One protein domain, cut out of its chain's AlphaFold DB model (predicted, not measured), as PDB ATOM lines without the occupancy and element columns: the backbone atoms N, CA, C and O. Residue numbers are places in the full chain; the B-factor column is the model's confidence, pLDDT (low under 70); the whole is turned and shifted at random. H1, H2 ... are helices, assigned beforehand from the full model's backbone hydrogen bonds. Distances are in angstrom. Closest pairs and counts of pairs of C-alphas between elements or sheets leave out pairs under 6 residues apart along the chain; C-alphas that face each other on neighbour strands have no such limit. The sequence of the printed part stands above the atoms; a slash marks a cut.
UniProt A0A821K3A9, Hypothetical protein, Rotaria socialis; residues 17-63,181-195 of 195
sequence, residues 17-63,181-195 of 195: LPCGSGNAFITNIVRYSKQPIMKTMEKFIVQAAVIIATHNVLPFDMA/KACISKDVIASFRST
ATOM      1  N   LEU A  17      40.846   1.166 -14.215       93.31
ATOM      2  CA  LEU A  17      39.913   1.527 -13.152       93.31
ATOM      3  C   LEU A  17      40.518   1.138 -11.792       93.31
ATOM      4  O   LEU A  17      40.853  -0.031 -11.604       93.31
ATOM      5  N   PRO A  18      40.665   2.084 -10.847       91.12
ATOM      6  CA  PRO A  18      41.270   1.806  -9.550       91.12
ATOM      7  C   PRO A  18      40.334   0.967  -8.668       91.12
ATOM      8  O   PRO A  18      39.278   1.446  -8.270       91.12
ATOM      9  N   CYS A  19      40.727  -0.259  -8.317       85.44
ATOM     10  CA  CYS A  19      39.888  -1.192  -7.540       85.44
ATOM     11  C   CYS A  19      40.569  -1.730  -6.264       85.44
ATOM     12  O   CYS A  19      40.270  -2.831  -5.807       85.44
ATOM     13  N   GLY A  20      41.497  -0.978  -5.672       81.75
ATOM     14  CA  GLY A  20      42.216  -1.401  -4.467       81.75
ATOM     15  C   GLY A  20      43.192  -0.339  -3.976       81.75
ATOM     16  O   GLY A  20      42.943   0.845  -4.164       81.75
ATOM     17  N   SER A  21      44.301  -0.757  -3.368       75.06
ATOM     18  CA  SER A  21      45.345   0.142  -2.845       75.06
ATOM     19  C   SER A  21      46.453   0.472  -3.861       75.06
ATOM     20  O   SER A  21      47.098   1.512  -3.765       75.06
ATOM     21  N   GLY A  22      46.671  -0.376  -4.872       78.62
ATOM     22  CA  GLY A  22      47.731  -0.208  -5.874       78.62
ATOM     23  C   GLY A  22      47.278   0.567  -7.113       78.62
ATOM     24  O   GLY A  22      47.020  -0.038  -8.147       78.62
ATOM     25  N   ASN A  23      47.190   1.901  -7.036       87.69
ATOM     26  CA  ASN A  23      46.620   2.724  -8.120       87.69
ATOM     27  C   ASN A  23      47.601   3.712  -8.776       87.69
ATOM     28  O   ASN A  23      47.184   4.719  -9.359       87.69
ATOM     29  N   ALA A  24      48.905   3.451  -8.694       88.50
ATOM     30  CA  ALA A  24      49.943   4.344  -9.213       88.50
ATOM     31  C   ALA A  24      49.770   4.667 -10.709       88.50
ATOM     32  O   ALA A  24      49.929   5.812 -11.124       88.50
ATOM     33  N   PHE A  25      49.378   3.683 -11.523       90.00
ATOM     34  CA  PHE A  25      49.233   3.859 -12.969       90.00
ATOM     35  C   PHE A  25      48.175   4.909 -13.344       90.00
ATOM     36  O   PHE A  25      48.490   5.903 -13.995       90.00
ATOM     37  N   ILE A  26      46.939   4.758 -12.856       90.75
ATOM     38  CA  ILE A  26      45.869   5.739 -13.121       90.75
ATOM     39  C   ILE A  26      46.167   7.088 -12.458       90.75
ATOM     40  O   ILE A  26      45.840   8.135 -13.007       90.75
ATOM     41  N   THR A  27      46.880   7.084 -11.328       90.38
ATOM     42  CA  THR A  27      47.362   8.314 -10.687       90.38
ATOM     43  C   THR A  27      48.305   9.096 -11.607       90.38
ATOM     44  O   THR A  27      48.165  10.316 -11.726       90.38
ATOM     45  N   ASN A  28      49.234   8.418 -12.292       90.31
ATOM     46  CA  ASN A  28      50.099   9.056 -13.288       90.31
ATOM     47  C   ASN A  28      49.281   9.614 -14.460       90.31
ATOM     48  O   ASN A  28      49.495  10.761 -14.838       90.31
ATOM     49  N   ILE A  29      48.305   8.866 -14.991       90.19
ATOM     50  CA  ILE A  29      47.433   9.335 -16.091       90.19
ATOM     51  C   ILE A  29      46.679  10.617 -15.701       90.19
ATOM     52  O   ILE A  29      46.660  11.589 -16.460       90.19
ATOM     53  N   VAL A  30      46.089  10.650 -14.502       90.44
ATOM     54  CA  VAL A  30      45.368  11.825 -13.978       90.44
ATOM     55  C   VAL A  30      46.305  13.031 -13.850       90.44
ATOM     56  O   VAL A  30      45.939  14.143 -14.241       90.44
ATOM     57  N   ARG A  31      47.540  12.812 -13.374       87.88
ATOM     58  CA  ARG A  31      48.573  13.857 -13.282       87.88
ATOM     59  C   ARG A  31      49.031  14.358 -14.650       87.88
ATOM     60  O   ARG A  31      49.108  15.571 -14.833       87.88
ATOM     61  N   TYR A  32      49.266  13.473 -15.619       86.31
ATOM     62  CA  TYR A  32      49.580  13.868 -16.998       86.31
ATOM     63  C   TYR A  32      48.442  14.668 -17.639       86.31
ATOM     64  O   TYR A  32      48.689  15.640 -18.348       86.31
ATOM     65  N   SER A  33      47.198  14.333 -17.294       84.81
ATOM     66  CA  SER A  33      46.000  15.080 -17.698       84.81
ATOM     67  C   SER A  33      45.832  16.420 -16.961       84.81
ATOM     68  O   SER A  33      44.851  17.123 -17.196       84.81
ATOM     69  N   LYS A  34      46.762  16.778 -16.059       86.62
ATOM     70  CA  LYS A  34      46.742  17.991 -15.219       86.62
ATOM     71  C   LYS A  34      45.460  18.138 -14.391       86.62
ATOM     72  O   LYS A  34      45.034  19.251 -14.088       86.62
ATOM     73  N   GLN A  35      44.846  17.017 -14.013       85.56
ATOM     74  CA  GLN A  35      43.653  16.994 -13.173       85.56
ATOM     75  C   GLN A  35      44.018  16.733 -11.703       85.56
ATOM     76  O   GLN A  35      44.986  16.022 -11.419       85.56
ATOM     77  N   PRO A  36      43.245  17.266 -10.741       89.06
ATOM     78  CA  PRO A  36      43.432  16.930  -9.337       89.06
ATOM     79  C   PRO A  36      43.061  15.464  -9.081       89.06
ATOM     80  O   PRO A  36      42.050  14.972  -9.585       89.06
ATOM     81  N   ILE A  37      43.854  14.777  -8.259       88.56
ATOM     82  CA  ILE A  37      43.569  13.398  -7.848       88.56
ATOM     83  C   ILE A  37      42.453  13.408  -6.805       88.56
ATOM     84  O   ILE A  37      42.544  14.084  -5.775       88.56
ATOM     85  N   MET A  38      41.399  12.633  -7.057       89.31
ATOM     86  CA  MET A  38      40.296  12.498  -6.111       89.31
ATOM     87  C   MET A  38      40.735  11.767  -4.837       89.31
ATOM     88  O   MET A  38      41.386  10.722  -4.871       89.31
ATOM     89  N   LYS A  39      40.349  12.323  -3.682       84.25
ATOM     90  CA  LYS A  39      40.764  11.804  -2.370       84.25
ATOM     91  C   LYS A  39      40.080  10.485  -2.018       84.25
ATOM     92  O   LYS A  39      40.748   9.575  -1.537       84.25
ATOM     93  N   THR A  40      38.777  10.371  -2.273       87.06
ATOM     94  CA  THR A  40      37.999   9.162  -1.975       87.06
ATOM     95  C   THR A  40      38.011   8.196  -3.156       87.06
ATOM     96  O   THR A  40      37.994   8.631  -4.309       87.06
ATOM     97  N   MET A  41      38.007   6.889  -2.877       86.69
ATOM     98  CA  MET A  41      37.984   5.857  -3.923       86.69
ATOM     99  C   MET A  41      36.755   5.939  -4.819       86.69
ATOM    100  O   MET A  41      36.899   5.880  -6.034       86.69
ATOM    101  N   GLU A  42      35.575   6.198  -4.258       90.50
ATOM    102  CA  GLU A  42      34.342   6.363  -5.038       90.50
ATOM    103  C   GLU A  42      34.479   7.455  -6.109       90.50
ATOM    104  O   GLU A  42      34.174   7.238  -7.280       90.50
ATOM    105  N   LYS A  43      35.017   8.622  -5.733       91.94
ATOM    106  CA  LYS A  43      35.234   9.730  -6.674       91.94
ATOM    107  C   LYS A  43      36.372   9.438  -7.645       91.94
ATOM    108  O   LYS A  43      36.313   9.866  -8.793       91.94
ATOM    109  N   PHE A  44      37.402   8.723  -7.196       91.94
ATOM    110  CA  PHE A  44      38.547   8.377  -8.032       91.94
ATOM    111  C   PHE A  44      38.189   7.369  -9.125       91.94
ATOM    112  O   PHE A  44      38.616   7.538 -10.264       91.94
ATOM    113  N   ILE A  45      37.329   6.395  -8.819       94.62
ATOM    114  CA  ILE A  45      36.772   5.462  -9.806       94.62
ATOM    115  C   ILE A  45      35.953   6.217 -10.853       94.62
ATOM    116  O   ILE A  45      36.154   6.009 -12.046       94.62
ATOM    117  N   VAL A  46      35.071   7.132 -10.426       94.75
ATOM    118  CA  VAL A  46      34.270   7.946 -11.358       94.75
ATOM    119  C   VAL A  46      35.170   8.810 -12.245       94.75
ATOM    120  O   VAL A  46      34.968   8.856 -13.455       94.75
ATOM    121  N   GLN A  47      36.198   9.447 -11.676       94.00
ATOM    122  CA  GLN A  47      37.172  10.219 -12.449       94.00
ATOM    123  C   GLN A  47      37.883   9.350 -13.496       94.00
ATOM    124  O   GLN A  47      37.965   9.742 -14.658       94.00
ATOM    125  N   ALA A  48      38.364   8.167 -13.106       93.94
ATOM    126  CA  ALA A  48      39.019   7.236 -14.020       93.94
ATOM    127  C   ALA A  48      38.076   6.777 -15.143       93.94
ATOM    128  O   ALA A  48      38.467   6.772 -16.308       93.94
ATOM    129  N   ALA A  49      36.818   6.464 -14.817       95.00
ATOM    130  CA  ALA A  49      35.811   6.070 -15.797       95.00
ATOM    131  C   ALA A  49      35.534   7.181 -16.822       95.00
ATOM    132  O   ALA A  49      35.460   6.902 -18.016       95.00
ATOM    133  N   VAL A  50      35.446   8.440 -16.378       93.94
ATOM    134  CA  VAL A  50      35.288   9.590 -17.280       93.94
ATOM    135  C   VAL A  50      36.509   9.749 -18.188       93.94
ATOM    136  O   VAL A  50      36.335   9.929 -19.387       93.94
ATOM    137  N   ILE A  51      37.730   9.635 -17.655       92.19
ATOM    138  CA  ILE A  51      38.966   9.711 -18.460       92.19
ATOM    139  C   ILE A  51      39.006   8.613 -19.530       92.19
ATOM    140  O   ILE A  51      39.397   8.868 -20.664       92.19
ATOM    141  N   ILE A  52      38.583   7.395 -19.192       93.25
ATOM    142  CA  ILE A  52      38.513   6.294 -20.159       93.25
ATOM    143  C   ILE A  52      37.445   6.588 -21.224       93.25
ATOM    144  O   ILE A  52      37.694   6.399 -22.414       93.25
ATOM    145  N   ALA A  53      36.277   7.089 -20.813       93.75
ATOM    146  CA  ALA A  53      35.160   7.381 -21.708       93.75
ATOM    147  C   ALA A  53      35.437   8.535 -22.689       93.75
ATOM    148  O   ALA A  53      34.878   8.540 -23.783       93.75
ATOM    149  N   THR A  54      36.299   9.496 -22.337       90.56
ATOM    150  CA  THR A  54      36.688  10.583 -23.255       90.56
ATOM    151  C   THR A  54      37.649  10.133 -24.354       90.56
ATOM    152  O   THR A  54      37.864  10.888 -25.300       90.56
ATOM    153  N   HIS A  55      38.208   8.922 -24.256       87.06
ATOM    154  CA  HIS A  55      39.078   8.305 -25.261       87.06
ATOM    155  C   HIS A  55      40.288   9.167 -25.675       87.06
ATOM    156  O   HIS A  55      40.769   9.092 -26.805       87.06
ATOM    157  N   ASN A  56      40.811   9.985 -24.757       87.50
ATOM    158  CA  ASN A  56      42.050  10.719 -24.992       87.50
ATOM    159  C   ASN A  56      43.253   9.827 -24.655       87.50
ATOM    160  O   ASN A  56      43.617   9.669 -23.488       87.50
ATOM    161  N   VAL A  57      43.829   9.200 -25.679       88.56
ATOM    162  CA  VAL A  57      44.918   8.230 -25.535       88.56
ATOM    163  C   VAL A  57      46.263   8.949 -25.505       88.56
ATOM    164  O   VAL A  57      46.566   9.765 -26.371       88.56
ATOM    165  N   LEU A  58      47.092   8.603 -24.522       84.69
ATOM    166  CA  LEU A  58      48.459   9.099 -24.397       84.69
ATOM    167  C   LEU A  58      49.445   7.941 -24.605       84.69
ATOM    168  O   LEU A  58      49.213   6.859 -24.056       84.69
ATOM    169  N   PRO A  59      50.548   8.148 -25.348       86.50
ATOM    170  CA  PRO A  59      51.662   7.208 -25.354       86.50
ATOM    171  C   PRO A  59      52.191   6.986 -23.932       86.50
ATOM    172  O   PRO A  59      52.242   7.921 -23.130       86.50
ATOM    173  N   PHE A  60      52.582   5.752 -23.616       85.12
ATOM    174  CA  PHE A  60      53.091   5.389 -22.297       85.12
ATOM    175  C   PHE A  60      54.297   4.463 -22.439       85.12
ATOM    176  O   PHE A  60      54.193   3.397 -23.047       85.12
ATOM    177  N   ASP A  61      55.440   4.876 -21.896       85.44
ATOM    178  CA  ASP A  61      56.679   4.105 -22.039       85.44
ATOM    179  C   ASP A  61      56.644   2.814 -21.225       85.44
ATOM    180  O   ASP A  61      56.052   2.746 -20.143       85.44
ATOM    181  N   MET A  62      57.359   1.811 -21.725       85.50
ATOM    182  CA  MET A  62      57.608   0.559 -21.025       85.50
ATOM    183  C   MET A  62      59.106   0.288 -20.962       85.50
ATOM    184  O   MET A  62      59.826   0.462 -21.943       85.50
ATOM    185  N   ALA A  63      59.559  -0.184 -19.809       86.88
ATOM    186  CA  ALA A  63      60.874  -0.760 -19.625       86.88
ATOM    187  C   ALA A  63      60.850  -2.233 -20.042       86.88
ATOM    188  O   ALA A  63      59.942  -2.984 -19.675       86.88
ATOM    189  N   LYS A 181      58.170   6.898 -14.455       85.00
ATOM    190  CA  LYS A 181      56.947   7.627 -14.115       85.00
ATOM    191  C   LYS A 181      57.090   8.359 -12.786       85.00
ATOM    192  O   LYS A 181      57.853   7.964 -11.904       85.00
ATOM    193  N   ALA A 182      56.338   9.447 -12.651       78.50
ATOM    194  CA  ALA A 182      56.445  10.338 -11.504       78.50
ATOM    195  C   ALA A 182      55.864   9.736 -10.224       78.50
ATOM    196  O   ALA A 182      56.326  10.064  -9.139       78.50
ATOM    197  N   CYS A 183      54.841   8.889 -10.308       78.19
ATOM    198  CA  CYS A 183      54.169   8.352  -9.126       78.19
ATOM    199  C   CYS A 183      54.370   6.850  -9.020       78.19
ATOM    200  O   CYS A 183      54.030   6.128  -9.953       78.19
ATOM    201  N   ILE A 184      54.859   6.401  -7.870       79.50
ATOM    202  CA  ILE A 184      54.992   4.975  -7.535       79.50
ATOM    203  C   ILE A 184      53.807   4.485  -6.694       79.50
ATOM    204  O   ILE A 184      53.505   3.300  -6.667       79.50
ATOM    205  N   SER A 185      53.036   5.409  -6.110       72.69
ATOM    206  CA  SER A 185      51.712   5.149  -5.539       72.69
ATOM    207  C   SER A 185      50.805   6.377  -5.704       72.69
ATOM    208  O   SER A 185      51.201   7.379  -6.307       72.69
ATOM    209  N   LYS A 186      49.568   6.322  -5.195       67.38
ATOM    210  CA  LYS A 186      48.660   7.484  -5.195       67.38
ATOM    211  C   LYS A 186      49.292   8.688  -4.479       67.38
ATOM    212  O   LYS A 186      49.243   9.816  -4.985       67.38
ATOM    213  N   ASP A 187      49.949   8.406  -3.355       69.12
ATOM    214  CA  ASP A 187      50.458   9.400  -2.408       69.12
ATOM    215  C   ASP A 187      51.984   9.567  -2.445       69.12
ATOM    216  O   ASP A 187      52.508  10.514  -1.864       69.12
ATOM    217  N   VAL A 188      52.705   8.698  -3.163       68.50
ATOM    218  CA  VAL A 188      54.169   8.750  -3.260       68.50
ATOM    219  C   VAL A 188      54.604   9.147  -4.667       68.50
ATOM    220  O   VAL A 188      54.281   8.493  -5.665       68.50
ATOM    221  N   ILE A 189      55.364  10.239  -4.730       67.38
ATOM    222  CA  ILE A 189      55.975  10.777  -5.944       67.38
ATOM    223  C   ILE A 189      57.475  10.482  -5.889       67.38
ATOM    224  O   ILE A 189      58.136  10.814  -4.905       67.38
ATOM    225  N   ALA A 190      58.012   9.895  -6.953       62.50
ATOM    226  CA  ALA A 190      59.445   9.808  -7.168       62.50
ATOM    227  C   ALA A 190      59.996  11.223  -7.398       62.50
ATOM    228  O   ALA A 190      59.604  11.923  -8.333       62.50
ATOM    229  N   SER A 191      60.878  11.672  -6.508       50.56
ATOM    230  CA  SER A 191      61.551  12.959  -6.655       50.56
ATOM    231  C   SER A 191      62.750  12.795  -7.584       50.56
ATOM    232  O   SER A 191      63.729  12.143  -7.226       50.56
ATOM    233  N   PHE A 192      62.679  13.385  -8.776       49.00
ATOM    234  CA  PHE A 192      63.822  13.473  -9.679       49.00
ATOM    235  C   PHE A 192      64.647  14.702  -9.292       49.00
ATOM    236  O   PHE A 192      64.223  15.837  -9.509       49.00
ATOM    237  N   ARG A 193      65.825  14.495  -8.698       35.66
ATOM    238  CA  ARG A 193      66.831  15.560  -8.624       35.66
ATOM    239  C   ARG A 193      67.586  15.572  -9.948       35.66
ATOM    240  O   ARG A 193      68.307  14.623 -10.232       35.66
ATOM    241  N   SER A 194      67.419  16.630 -10.740       33.66
ATOM    242  CA  SER A 194      68.372  16.952 -11.802       33.66
ATOM    243  C   SER A 194      69.683  17.357 -11.130       33.66
ATOM    244  O   SER A 194      69.726  18.392 -10.460       33.66
ATOM    245  N   THR A 195      70.699  16.508 -11.217       33.31
ATOM    246  CA  THR A 195      72.086  16.894 -10.918       33.31
ATOM    247  C   THR A 195      72.692  17.589 -12.113       33.31
ATOM    248  O   THR A 195      72.480  17.048 -13.219       33.31
TER     249      THR A 195
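AT A GLANCE: This is residues 17 to 63 and 181 to 195 of the 195 residues of the protein "Hypothetical protein" of Rotaria socialis (UniProt A0A821K3A9). This domain has little regular structure: two helices, H1 and H2, are set crosswise to each other amid loops, and the unnamed end stretch, residues 181 to 195, runs from the side of H1 away from H2 and makes much of the length. The printed part has 62 residues, 22 of them in the named helices, H1 then H2; there is no named strand, and the class is all helix. It is only just compact, close to loose, with a radius of gyration of the C-alphas of 12.2 A, and elongated, spanning 39 by 24 by 21 A.

IN THESE COORDINATES: H1, residues 24 to 32, begins at C-alpha 24 (49.943, 4.344, -9.213). H2, residues 41 to 53, is 18.1 A long and ends at C-alpha 53 (35.160, 7.381, -21.708).

HOW THE PARTS SIT: H1 and H2 are close but not clearly touching; their closest C-alphas, those of Ile 26 and Ala 48, are 7.1 A apart. They run the same way at a steep tilt of 62 degrees. In both, every O i to N i+4 pair is within hydrogen-bond range.

THE WHOLE: The link from H1 to H2 is short. Residues 64 to 180 are not printed; C-alphas 63 and 181 are 10.8 A apart across this cut. Residues 186 to 195 have pLDDT under 70.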